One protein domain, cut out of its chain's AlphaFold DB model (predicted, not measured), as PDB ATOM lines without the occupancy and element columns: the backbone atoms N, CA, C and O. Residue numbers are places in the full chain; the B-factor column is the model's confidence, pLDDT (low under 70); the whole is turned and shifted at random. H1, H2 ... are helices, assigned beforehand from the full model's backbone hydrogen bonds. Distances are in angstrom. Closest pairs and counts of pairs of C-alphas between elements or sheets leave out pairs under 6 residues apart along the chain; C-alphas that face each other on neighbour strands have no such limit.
ATOM      1  N   LYS A 181     177.834 204.510  86.399       93.38
ATOM      2  CA  LYS A 181     178.856 205.459  86.893       93.38
ATOM      3  C   LYS A 181     178.346 206.327  88.043       93.38
ATOM      4  O   LYS A 181     179.142 206.966  88.730       93.38
ATOM      5  N   ARG A 182     177.029 206.348  88.266       93.69
ATOM      6  CA  ARG A 182     176.387 207.055  89.383       93.69
ATOM      7  C   ARG A 182     176.667 206.400  90.736       93.69
ATOM      8  O   ARG A 182     176.459 207.040  91.766       93.69
ATOM      9  N   PHE A 183     177.157 205.160  90.747       96.31
ATOM     10  CA  PHE A 183     177.421 204.403  91.964       96.31
ATOM     11  C   PHE A 183     178.915 204.170  92.177       96.31
ATOM     12  O   PHE A 183     179.674 203.897  91.249       96.31
ATOM     13  N   ASN A 184     179.333 204.195  93.442       97.06
ATOM     14  CA  ASN A 184     180.548 203.500  93.842       97.06
ATOM     15  C   ASN A 184     180.195 202.013  93.960       97.06
ATOM     16  O   ASN A 184     179.566 201.652  94.945       97.06
ATOM     17  N   LEU A 185     180.557 201.185  92.977       97.56
ATOM     18  CA  LEU A 185     180.191 199.757  92.891       97.56
ATOM     19  C   LEU A 185     181.096 198.824  93.715       97.56
ATOM     20  O   LEU A 185     180.968 197.610  93.627       97.56
ATOM     21  N   ASP A 186     182.004 199.391  94.509       98.00
ATOM     22  CA  ASP A 186     182.905 198.670  95.416       98.00
ATOM     23  C   ASP A 186     182.668 199.102  96.884       98.00
ATOM     24  O   ASP A 186     183.558 199.036  97.730       98.00
ATOM     25  N   ASN A 187     181.469 199.621  97.195       98.31
ATOM     26  CA  ASN A 187     181.110 200.092  98.532       98.31
ATOM     27  C   ASN A 187     180.662 198.925  99.422       98.31
ATOM     28  O   ASN A 187     179.544 198.426  99.312       98.31
ATOM     29  N   GLU A 188     181.527 198.534 100.353       97.50
ATOM     30  CA  GLU A 188     181.267 197.452 101.303       97.50
ATOM     31  C   GLU A 188     180.127 197.741 102.294       97.50
ATOM     32  O   GLU A 188     179.364 196.838 102.636       97.50
ATOM     33  N   GLU A 189     179.971 198.986 102.745       96.06
ATOM     34  CA  GLU A 189     178.908 199.352 103.686       96.06
ATOM     35  C   GLU A 189     177.533 199.228 103.023       96.06
ATOM     36  O   GLU A 189     176.649 198.548 103.551       96.06
ATOM     37  N   ASP A 190     177.383 199.793 101.820       97.44
ATOM     38  CA  ASP A 190     176.136 199.686 101.058       97.44
ATOM     39  C   ASP A 190     175.830 198.230 100.697       97.44
ATOM     40  O   ASP A 190     174.683 197.792 100.810       97.44
ATOM     41  N   PHE A 191     176.860 197.462 100.323       97.31
ATOM     42  CA  PHE A 191     176.720 196.044 100.005       97.31
ATOM     43  C   PHE A 191     176.208 195.231 101.185       97.31
ATOM     44  O   PHE A 191     175.358 194.359 101.011       97.31
ATOM     45  N   ASN A 192     176.668 195.525 102.395       93.75
ATOM     46  CA  ASN A 192     176.203 194.833 103.590       93.75
ATOM     47  C   ASN A 192     174.805 195.296 104.022       93.75
ATOM     48  O   ASN A 192     174.001 194.487 104.501       93.75
ATOM     49  N   GLN A 193     174.479 196.570 103.810       93.69
ATOM     50  CA  GLN A 193     173.246 197.169 104.308       93.69
ATOM     51  C   GLN A 193     172.038 196.975 103.381       93.69
ATOM     52  O   GLN A 193     170.954 196.652 103.874       93.69
ATOM     53  N   PHE A 194     172.195 197.132 102.062       96.31
ATOM     54  CA  PHE A 194     171.075 197.245 101.123       96.31
ATOM     55  C   PHE A 194     171.041 196.089 100.122       96.31
ATOM     56  O   PHE A 194     171.939 195.925  99.299       96.31
ATOM     57  N   ARG A 195     169.955 195.303 100.136       94.00
ATOM     58  CA  ARG A 195     169.730 194.249  99.127       94.00
ATOM     59  C   ARG A 195     169.653 194.836  97.716       94.00
ATOM     60  O   ARG A 195     170.198 194.248  96.794       94.00
ATOM     61  N   SER A 196     169.020 195.994  97.580       96.69
ATOM     62  CA  SER A 196     168.885 196.727  96.322       96.69
ATOM     63  C   SER A 196     170.243 197.099  95.722       96.69
ATOM     64  O   SER A 196     170.454 196.858  94.540       96.69
ATOM     65  N   TYR A 197     171.193 197.583  96.527       98.44
ATOM     66  CA  TYR A 197     172.562 197.844  96.078       98.44
ATOM     67  C   TYR A 197     173.304 196.559  95.694       98.44
ATOM     68  O   TYR A 197     174.011 196.544  94.687       98.44
ATOM     69  N   ARG A 198     173.125 195.462  96.450       97.56
ATOM     70  CA  ARG A 198     173.699 194.159  96.071       97.56
ATOM     71  C   ARG A 198     173.251 193.742  94.672       97.56
ATOM     72  O   ARG A 198     174.103 193.337  93.891       97.56
ATOM     73  N   SER A 199     171.969 193.908  94.338       96.88
ATOM     74  CA  SER A 199     171.462 193.633  92.987       96.88
ATOM     75  C   SER A 199     172.185 194.458  91.921       96.88
ATOM     76  O   SER A 199     172.632 193.891  90.932       96.88
ATOM     77  N   ILE A 200     172.390 195.762  92.150       98.25
ATOM     78  CA  ILE A 200     173.112 196.642  91.212       98.25
ATOM     79  C   ILE A 200     174.544 196.153  90.978       98.25
ATOM     80  O   ILE A 200     174.999 196.102  89.836       98.25
ATOM     81  N   VAL A 201     175.256 195.793  92.049       98.44
ATOM     82  CA  VAL A 201     176.616 195.253  91.941       98.44
ATOM     83  C   VAL A 201     176.609 193.935  91.170       98.44
ATOM     84  O   VAL A 201     177.426 193.775  90.270       98.44
ATOM     85  N   THR A 202     175.674 193.025  91.453       96.75
ATOM     86  CA  THR A 202     175.536 191.766  90.706       96.75
ATOM     87  C   THR A 202     175.305 192.022  89.219       96.75
ATOM     88  O   THR A 202     176.071 191.522  88.404       96.75
ATOM     89  N   TYR A 203     174.345 192.881  88.864       95.44
ATOM     90  CA  TYR A 203     174.075 193.252  87.473       95.44
ATOM     91  C   TYR A 203     175.317 193.797  86.766       95.44
ATOM     92  O   TYR A 203     175.625 193.398  85.648       95.44
ATOM     93  N   PHE A 204     176.067 194.674  87.432       96.62
ATOM     94  CA  PHE A 204     177.303 195.223  86.884       96.62
ATOM     95  C   PHE A 204     178.383 194.155  86.642       96.62
ATOM     96  O   PHE A 204     179.094 194.198  85.636       96.62
ATOM     97  N   LEU A 205     178.537 193.206  87.567       97.31
ATOM     98  CA  LEU A 205     179.510 192.119  87.436       97.31
ATOM     99  C   LEU A 205     179.099 191.133  86.333       97.31
ATOM    100  O   LEU A 205     179.953 190.717  85.548       97.31
ATOM    101  N   ASP A 206     177.807 190.833  86.215       93.62
ATOM    102  CA  ASP A 206     177.259 189.997  85.144       93.62
ATOM    103  C   ASP A 206     177.446 190.658  83.771       93.62
ATOM    104  O   ASP A 206     177.842 190.001  82.810       93.62
ATOM    105  N   GLU A 207     177.261 191.977  83.665       92.00
ATOM    106  CA  GLU A 207     177.564 192.712  82.433       92.00
ATOM    107  C   GLU A 207     179.035 192.627  82.035       92.00
ATOM    108  O   GLU A 207     179.346 192.471  80.854       92.00
ATOM    109  N   LYS A 208     179.957 192.725  82.997       94.88
ATOM    110  CA  LYS A 208     181.394 192.570  82.731       94.88
ATOM    111  C   LYS A 208     181.705 191.184  82.169       94.88
ATOM    112  O   LYS A 208     182.413 191.091  81.166       94.88
ATOM    113  N   LEU A 209     181.130 190.134  82.762       95.06
ATOM    114  CA  LEU A 209     181.257 188.763  82.261       95.06
ATOM    115  C   LEU A 209     180.679 188.618  80.847       95.06
ATOM    116  O   LEU A 209     181.363 188.121  79.953       95.06
ATOM    117  N   ASN A 210     179.463 189.117  80.615       91.19
ATOM    118  CA  ASN A 210     178.791 189.051  79.313       91.19
ATOM    119  C   ASN A 210     179.531 189.836  78.218       91.19
ATOM    120  O   ASN A 210     179.492 189.462  77.048       91.19
ATOM    121  N   ASN A 211     180.258 190.890  78.598       92.44
ATOM    122  CA  ASN A 211     181.130 191.657  77.707       92.44
ATOM    123  C   ASN A 211     182.531 191.031  77.528       92.44
ATOM    124  O   ASN A 211     183.396 191.631  76.887       92.44
ATOM    125  N   GLY A 212     182.758 189.828  78.062       94.38
ATOM    126  CA  GLY A 212     183.970 189.035  77.855       94.38
ATOM    127  C   GLY A 212     185.107 189.303  78.845       94.38
ATOM    128  O   GLY A 212     186.220 188.821  78.624       94.38
ATOM    129  N   GLU A 213     184.875 190.053  79.927       97.12
ATOM    130  CA  GLU A 213     185.873 190.211  80.988       97.12
ATOM    131  C   GLU A 213     186.019 188.897  81.771       97.12
ATOM    132  O   GLU A 213     185.039 188.269  82.167       97.12
ATOM    133  N   SER A 214     187.259 188.460  82.004       97.00
ATOM    134  CA  SER A 214     187.514 187.222  82.744       97.00
ATOM    135  C   SER A 214     187.144 187.376  84.226       97.00
ATOM    136  O   SER A 214     187.497 188.395  84.829       97.00
ATOM    137  N   PRO A 215     186.559 186.349  84.876       97.88
ATOM    138  CA  PRO A 215     186.272 186.379  86.311       97.88
ATOM    139  C   PRO A 215     187.525 186.638  87.162       97.88
ATOM    140  O   PRO A 215     187.432 187.265  88.215       97.88
ATOM    141  N   ILE A 216     188.712 186.224  86.697       98.06
ATOM    142  CA  ILE A 216     189.991 186.522  87.360       98.06
ATOM    143  C   ILE A 216     190.256 188.031  87.391       98.06
ATOM    144  O   ILE A 216     190.673 188.558  88.420       98.06
ATOM    145  N   ASP A 217     190.054 188.728  86.274       98.06
ATOM    146  CA  ASP A 217     190.353 190.158  86.189       98.06
ATOM    147  C   ASP A 217     189.298 190.991  86.918       98.06
ATOM    148  O   ASP A 217     189.651 191.957  87.597       98.06
ATOM    149  N   ILE A 218     188.037 190.549  86.901       98.25
ATOM    150  CA  ILE A 218     186.985 191.117  87.749       98.25
ATOM    151  C   ILE A 218     187.380 191.001  89.231       98.25
ATOM    152  O   ILE A 218     187.432 192.012  89.932       98.25
ATOM    153  N   LEU A 219     187.736 189.799  89.707       98.31
ATOM    154  CA  LEU A 219     188.087 189.553  91.114       98.31
ATOM    155  C   LEU A 219     189.314 190.338  91.591       98.31
ATOM    156  O   LEU A 219     189.338 190.783  92.738       98.31
ATOM    157  N   LYS A 220     190.318 190.554  90.729       97.94
ATOM    158  CA  LYS A 220     191.483 191.400  91.057       97.94
ATOM    159  C   LYS A 220     191.107 192.854  91.333       97.94
ATOM    160  O   LYS A 220     191.821 193.528  92.071       97.94
ATOM    161  N   ASN A 221     190.043 193.344  90.699       97.31
ATOM    162  CA  ASN A 221     189.648 194.748  90.751       97.31
ATOM    163  C   ASN A 221     188.644 195.061  91.873       97.31
ATOM    164  O   ASN A 221     188.464 196.234  92.196       97.31
ATOM    165  N   ILE A 222     188.025 194.042  92.480       98.06
ATOM    166  CA  ILE A 222     187.131 194.195  93.636       98.06
ATOM    167  C   ILE A 222     187.972 194.337  94.913       98.06
ATOM    168  O   ILE A 222     188.743 193.433  95.260       98.06
ATOM    169  N   LYS A 223     187.815 195.450  95.641       97.75
ATOM    170  CA  LYS A 223     188.516 195.677  96.919       97.75
ATOM    171  C   LYS A 223     187.647 195.313  98.113       97.75
ATOM    172  O   LYS A 223     188.196 194.900  99.129       97.75
ATOM    173  N   SER A 224     186.330 195.470  97.994       98.31
ATOM    174  CA  SER A 224     185.378 195.067  99.027       98.31
ATOM    175  C   SER A 224     185.404 193.554  99.211       98.31
ATOM    176  O   SER A 224     185.133 192.792  98.277       98.31
ATOM    177  N   GLU A 225     185.701 193.105 100.427       96.75
ATOM    178  CA  GLU A 225     185.749 191.674 100.724       96.75
ATOM    179  C   GLU A 225     184.354 191.062 100.603       96.75
ATOM    180  O   GLU A 225     184.183 190.044  99.936       96.75
ATOM    181  N   SER A 226     183.333 191.734 101.137       96.38
ATOM    182  CA  SER A 226     181.939 191.279 101.053       96.38
ATOM    183  C   SER A 226     181.463 191.082  99.601       96.38
ATOM    184  O   SER A 226     180.822 190.075  99.287       96.38
ATOM    185  N   ILE A 227     181.826 191.998  98.694       98.50
ATOM    186  CA  ILE A 227     181.497 191.887  97.260       98.50
ATOM    187  C   ILE A 227     182.271 190.733  96.620       98.50
ATOM    188  O   ILE A 227     181.690 189.936  95.884       98.50
ATOM    189  N   LYS A 228     183.566 190.605  96.927       98.06
ATOM    190  CA  LYS A 228     184.423 189.535  96.399       98.06
ATOM    191  C   LYS A 228     183.905 188.156  96.802       98.06
ATOM    192  O   LYS A 228     183.751 187.291  95.943       98.06
ATOM    193  N   TYR A 229     183.573 187.965  98.081       96.69
ATOM    194  CA  TYR A 229     182.978 186.726  98.587       96.69
ATOM    195  C   TYR A 229     181.644 186.417  97.908       96.69
ATOM    196  O   TYR A 229     181.430 185.281  97.483       96.69
ATOM    197  N   SER A 230     180.770 187.417  97.754       96.81
ATOM    198  CA  SER A 230     179.493 187.228  97.062       96.81
ATOM    199  C   SER A 230     179.685 186.835  95.599       96.81
ATOM    200  O   SER A 230     179.017 185.920  95.131       96.81
ATOM    201  N   PHE A 231     180.609 187.477  94.881       98.38
ATOM    202  CA  PHE A 231     180.866 187.154  93.479       98.38
ATOM    203  C   PHE A 231     181.459 185.749  93.319       98.38
ATOM    204  O   PHE A 231     181.038 185.003  92.440       98.38
ATOM    205  N   ILE A 232     182.363 185.332  94.214       98.38
ATOM    206  CA  ILE A 232     182.861 183.947  94.254       98.38
ATOM    207  C   ILE A 232     181.709 182.961  94.466       98.38
ATOM    208  O   ILE A 232     181.674 181.936  93.788       98.38
ATOM    209  N   ARG A 233     180.764 183.255  95.372       96.88
ATOM    210  CA  ARG A 233     179.593 182.392  95.578       96.88
ATOM    211  C   ARG A 233     178.766 182.263  94.299       96.88
ATOM    212  O   ARG A 233     178.476 181.137  93.911       96.88
ATOM    213  N   THR A 234     178.485 183.372  93.613       96.44
ATOM    214  CA  THR A 234     177.781 183.365  92.320       96.44
ATOM    215  C   THR A 234     178.505 182.513  91.278       96.44
ATOM    216  O   THR A 234     177.873 181.720  90.586       96.44
ATOM    217  N   LEU A 235     179.836 182.624  91.181       98.00
ATOM    218  CA  LEU A 235     180.615 181.785  90.265       98.00
ATOM    219  C   LEU A 235     180.458 180.295  90.587       98.00
ATOM    220  O   LEU A 235     180.354 179.506  89.659       98.00
ATOM    221  N   ILE A 236     180.440 179.915  91.873       97.69
ATOM    222  CA  ILE A 236     180.244 178.521  92.307       97.69
ATOM    223  C   ILE A 236     178.844 178.029  91.944       97.69
ATOM    224  O   ILE A 236     178.721 176.935  91.399       97.69
ATOM    225  N   ASP A 237     177.817 178.831  92.231       95.56
ATOM    226  CA  ASP A 237     176.414 178.493  91.962       95.56
ATOM    227  C   ASP A 237     176.141 178.291  90.461       95.56
ATOM    228  O   ASP A 237     175.292 177.480  90.094       95.56
ATOM    229  N   ASN A 238     176.902 178.976  89.603       95.31
ATOM    230  CA  ASN A 238     176.792 178.894  88.147       95.31
ATOM    231  C   ASN A 238     177.752 177.881  87.498       95.31
ATOM    232  O   ASN A 238     177.778 177.788  86.271       95.31
ATOM    233  N   LEU A 239     178.558 177.140  88.269       96.75
ATOM    234  CA  LEU A 239     179.404 176.100  87.684       96.75
ATOM    235  C   LEU A 239     178.536 174.993  87.082       96.75
ATOM    236  O   LEU A 239     177.776 174.324  87.781       96.75
ATOM    237  N   ASP A 240     178.742 174.731  85.797       95.06
ATOM    238  CA  ASP A 240     178.191 173.582  85.096       95.06
ATOM    239  C   ASP A 240     179.343 172.823  84.418       95.06
ATOM    240  O   ASP A 240     180.065 173.375  83.584       95.06
ATOM    241  N   PRO A 241     179.563 171.533  84.733       92.56
ATOM    242  CA  PRO A 241     180.630 170.756  84.113       92.56
ATOM    243  C   PRO A 241     180.552 170.703  82.575       92.56
ATOM    244  O   PRO A 241     181.576 170.438  81.934       92.56
ATOM    245  N   THR A 242     179.378 170.912  81.983       93.06
ATOM    246  CA  THR A 242     179.146 170.897  80.533       93.06
ATOM    247  C   THR A 242     179.353 172.253  79.862       93.06
ATOM    248  O   THR A 242     179.513 172.299  78.645       93.06
ATOM    249  N   ASP A 243     179.423 173.330  80.641       92.69
ATOM    250  CA  ASP A 243     179.605 174.690  80.156       92.69
ATOM    251  C   ASP A 243     181.090 175.012  79.876       92.69
ATOM    252  O   ASP A 243     182.007 174.587  80.590       92.69
ATOM    253  N   GLU A 244     181.341 175.762  78.800       92.88
ATOM    254  CA  GLU A 244     182.693 176.123  78.356       92.88
ATOM    255  C   GLU A 244     183.321 177.235  79.208       92.88
ATOM    256  O   GLU A 244     184.550 177.324  79.286       92.88
ATOM    257  N   PHE A 245     182.504 178.057  79.876       93.94
ATOM    258  CA  PHE A 245     182.970 179.114  80.774       93.94
ATOM    259  C   PHE A 245     183.408 178.564  82.144       93.94
ATOM    260  O   PHE A 245     184.365 179.058  82.753       93.94
ATOM    261  N   SER A 246     182.783 177.481  82.600       96.00
ATOM    262  CA  SER A 246     182.986 176.884  83.923       96.00
ATOM    263  C   SER A 246     184.437 176.511  84.270       96.00
ATOM    264  O   SER A 246     184.843 176.754  85.407       96.00
ATOM    265  N   PRO A 247     185.294 176.004  83.358       96.12
ATOM    266  CA  PRO A 247     186.723 175.839  83.641       96.12
ATOM    267  C   PRO A 247     187.442 177.141  84.038       96.12
ATOM    268  O   PRO A 247     188.286 177.120  84.936       96.12
ATOM    269  N   VAL A 248     187.101 178.270  83.406       96.38
ATOM    270  CA  VAL A 248     187.700 179.584  83.700       96.38
ATOM    271  C   VAL A 248     187.180 180.120  85.034       96.38
ATOM    272  O   VAL A 248     187.969 180.577  85.865       96.38
ATOM    273  N   ALA A 249     185.871 180.002  85.280       97.50
ATOM    274  CA  ALA A 249     185.267 180.343  86.569       97.50
ATOM    275  C   ALA A 249     185.864 179.511  87.714       97.50
ATOM    276  O   ALA A 249     186.248 180.058  88.748       97.50
ATOM    277  N   TYR A 250     186.035 178.201  87.511       98.06
ATOM    278  CA  TYR A 250     186.634 177.305  88.498       98.06
ATOM    279  C   TYR A 250     188.081 177.687  88.829       98.06
ATOM    280  O   TYR A 250     188.449 177.738  90.004       98.06
ATOM    281  N   GLN A 251     188.894 178.035  87.825       98.06
ATOM    282  CA  GLN A 251     190.253 178.536  88.053       98.06
ATOM    283  C   GLN A 251     190.257 179.839  88.869       98.06
ATOM    284  O   GLN A 251     191.102 180.018  89.752       98.06
ATOM    285  N   ALA A 252     189.314 180.746  88.598       98.19
ATOM    286  CA  ALA A 252     189.158 181.974  89.367       98.19
ATOM    287  C   ALA A 252     188.804 181.665  90.832       98.19
ATOM    288  O   ALA A 252     189.480 182.143  91.742       98.19
ATOM    289  N   ILE A 253     187.833 180.778  91.073       98.50
ATOM    290  CA  ILE A 253     187.455 180.327  92.420       98.50
ATOM    291  C   ILE A 253     188.669 179.750  93.158       98.50
ATOM    292  O   ILE A 253     188.941 180.146  94.287       98.50
ATOM    293  N   GLN A 254     189.453 178.877  92.518       98.25
ATOM    294  CA  GLN A 254     190.668 178.305  93.117       98.25
ATOM    295  C   GLN A 254     191.731 179.353  93.468       98.25
ATOM    296  O   GLN A 254     192.501 179.149  94.404       98.25
ATOM    297  N   SER A 255     191.793 180.448  92.709       97.88
ATOM    298  CA  SER A 255     192.811 181.489  92.880       97.88
ATOM    299  C   SER A 255     192.448 182.511  93.960       97.88
ATOM    300  O   SER A 255     193.352 183.089  94.558       97.88
ATOM    301  N   PHE A 256     191.154 182.752  94.194       98.00
ATOM    302  CA  PHE A 256     190.676 183.844  95.055       98.00
ATOM    303  C   PHE A 256     189.839 183.390  96.259       98.00
ATOM    304  O   PHE A 256     189.614 184.190  97.163       98.00
ATOM    305  N   CYS A 257     189.361 182.143  96.304       97.56
ATOM    306  CA  CYS A 257     188.589 181.636  97.437       97.56
ATOM    307  C   CYS A 257     189.497 180.980  98.483       97.56
ATOM    308  O   CYS A 257     190.163 179.984  98.204       97.56
ATOM    309  N   GLU A 258     189.460 181.477  99.719       95.69
ATOM    310  CA  GLU A 258     190.179 180.867 100.849       95.69
ATOM    311  C   GLU A 258     189.303 179.879 101.649       95.69
ATOM    312  O   GLU A 258     189.807 179.037 102.404       95.69
ATOM    313  N   TYR A 259     187.978 179.937 101.466       96.56
ATOM    314  CA  TYR A 259     187.019 179.149 102.235       96.56
ATOM    315  C   TYR A 259     186.929 177.700 101.733       96.56
ATOM    316  O   TYR A 259     186.327 177.382 100.706       96.56
ATOM    317  N   GLN A 260     187.521 176.783 102.501       97.19
ATOM    318  CA  GLN A 260     187.677 175.373 102.118       97.19
ATOM    319  C   GLN A 260     186.376 174.633 101.758       97.19
ATOM    320  O   GLN A 260     186.412 173.818 100.834       97.19
ATOM    321  N   PRO A 261     185.232 174.846 102.438       97.31
ATOM    322  CA  PRO A 261     183.976 174.209 102.044       97.31
ATOM    323  C   PRO A 261     183.536 174.568 100.621       97.31
ATOM    324  O   PRO A 261     183.174 173.670  99.867       97.31
ATOM    325  N   TRP A 262     183.668 175.833 100.220       97.75
ATOM    326  CA  TRP A 262     183.342 176.292  98.866       97.75
ATOM    327  C   TRP A 262     184.292 175.730  97.808       97.75
ATOM    328  O   TRP A 262     183.848 175.287  96.753       97.75
ATOM    329  N   LEU A 263     185.593 175.640  98.103       98.12
ATOM    330  CA  LEU A 263     186.547 174.976  97.206       98.12
ATOM    331  C   LEU A 263     186.198 173.494  96.978       98.12
ATOM    332  O   LEU A 263     186.343 172.981  95.864       98.12
ATOM    333  N   LYS A 264     185.737 172.797  98.024       97.75
ATOM    334  CA  LYS A 264     185.292 171.397  97.932       97.75
ATOM    335  C   LYS A 264     183.999 171.259  97.134       97.75
ATOM    336  O   LYS A 264     183.907 170.346  96.319       97.75
ATOM    337  N   GLU A 265     183.035 172.148  97.359       97.44
ATOM    338  CA  GLU A 265     181.777 172.218  96.608       97.44
ATOM    339  C   GLU A 265     182.049 172.426  95.115       97.44
ATOM    340  O   GLU A 265     181.685 171.578  94.303       97.44
ATOM    341  N   ALA A 266     182.814 173.466  94.768       97.62
ATOM    342  CA  ALA A 266     183.193 173.775  93.393       97.62
ATOM    343  C   ALA A 266     183.908 172.600  92.708       97.62
ATOM    344  O   ALA A 266     183.597 172.239  91.573       97.62
ATOM    345  N   LYS A 267     184.838 171.946  93.419       97.12
ATOM    346  CA  LYS A 267     185.503 170.739  92.915       97.12
ATOM    347  C   LYS A 267     184.504 169.610  92.653       97.12
ATOM    348  O   LYS A 267     184.568 168.977  91.606       97.12
ATOM    349  N   SER A 268     183.587 169.363  93.589       96.56
ATOM    350  CA  SER A 268     182.576 168.314  93.449       96.56
ATOM    351  C   SER A 268     181.668 168.544  92.242       96.56
ATOM    352  O   SER A 268     181.306 167.574  91.581       96.56
ATOM    353  N   ILE A 269     181.303 169.797  91.955       96.06
ATOM    354  CA  ILE A 269     180.502 170.154  90.777       96.06
ATOM    355  C   ILE A 269     181.276 169.814  89.494       96.06
ATOM    356  O   ILE A 269     180.765 169.095  88.636       96.06
ATOM    357  N   MET A 270     182.539 170.240  89.396       95.25
ATOM    358  CA  MET A 270     183.363 170.029  88.196       95.25
ATOM    359  C   MET A 270     183.768 168.562  87.969       95.25
ATOM    360  O   MET A 270     183.881 168.119  86.822       95.25
ATOM    361  N   ASP A 271     183.953 167.782  89.038       92.44
ATOM    362  CA  ASP A 271     184.299 166.356  88.957       92.44
ATOM    363  C   ASP A 271     183.116 165.485  88.479       92.44
ATOM    364  O   ASP A 271     183.325 164.394  87.939       92.44
ATOM    365  N   ASN A 272     181.872 165.971  88.595       83.06
ATOM    366  CA  ASN A 272     180.660 165.250  88.186       83.06
ATOM    367  C   ASN A 272     180.455 165.145  86.657       83.06
ATOM    368  O   ASN A 272     179.428 164.628  86.223       83.06
ATOM    369  N   ARG A 273     181.453 165.502  85.831       62.88
ATOM    370  CA  ARG A 273     181.501 165.342  84.352       62.88
ATOM    371  C   ARG A 273     181.218 163.927  83.797       62.88
ATOM    372  O   ARG A 273     181.324 163.727  82.591       62.88
TER     373      ARG A 273
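AT A GLANCE: This is residues 181 to 273 of the 275 residues of an uncharacterized protein of Flavobacteriaceae bacterium YIM 102668 (UniProt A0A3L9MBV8). Six helices make a compact body with H4 in the middle: H5 and H6 fold back beside its last residues as a small up-and-down bundle of three, each helix running against the one before it. Near the first residues of H4, H1 meets it at a corner, end to end, and joins H2 at another corner, while H3 sits beside H5. The printed part has 93 residues with six named helices, H1 to H6 in order along the chain, and no named strand; the class is all helix. It is compact, with a radius of gyration of the C-alphas of 13.3 A, and spans 42 by 28 by 21 A.

IN THESE COORDINATES: H1, residues 188 to 193, begins with C-alpha 188 at (181.267, 197.452, 101.303) and is 8.6 A long. H2, residues 195 to 210, is the longest helix at 22.4 A. H3, residues 215 to 221, covers 10.1 A. H4, residues 225 to 237, covers 18.4 A from C-alpha 225 at (185.749, 191.674, 100.724). H5, residues 246 to 256, measures 15.2 A. H6, residues 260 to 271, measures 16.3 A and ends with C-alpha 271 at (184.299, 166.356, 88.957).

HOW THE PARTS SIT: H4 is the hub, touching four other helices. With residues 225 to 227 alone it touches H1, closest at the C-alphas of Glu 188 and Ser 226, 6.2 A apart; at 72 degrees the two are only just about perpendicular. H4 and H2 only just touch, with 3 pairs of C-alphas within 8 A, the closest being Thr 202 and Phe 231 at 7.6 A. H4 and H5 form a helical hairpin at a shallow tilt of 30 degrees, with the C-alphas of Leu 235 and Ala 249 closest at 6.1 A. H5 and H6 form another, at 18 degrees, with the C-alphas of Gln 254 and Leu 263 closest at 6.7 A. H6 touches H4 the same way at a shallow tilt of 26 degrees, closest at the C-alphas of Ile 236 and Ala 266, 5.7 A apart. H3 touches H5, with the C-alphas of Ile 216 and Ala 252 closest at 5.0 A. H3 and H4 are close but not clearly touching, opposite ways at a shallow tilt of 3 degrees; the C-alphas of Leu 219 and Lys 228, 6.4 A apart, are their closest. H1 and H2 touch only at the corner by their link, closest at the C-alphas of Phe 191 and Arg 198, 5.3 A apart. Among the pairs that stay apart are H1 and H6, and H2 and H5. In H1, H2, H3, H4, H5 and H6 every O i to N i+4 pair is within hydrogen-bond range.

THE WHOLE: The C-alphas of Arg 182 and Arg 273 are the two farthest apart, at 42.3 A. The printed part has no cut. No link is long; the 8 residues between H4 and H5 make a short link and the other links are tight. The mean pLDDT of the printed part is 96.0, and residue 273 is the one printed residue under 70.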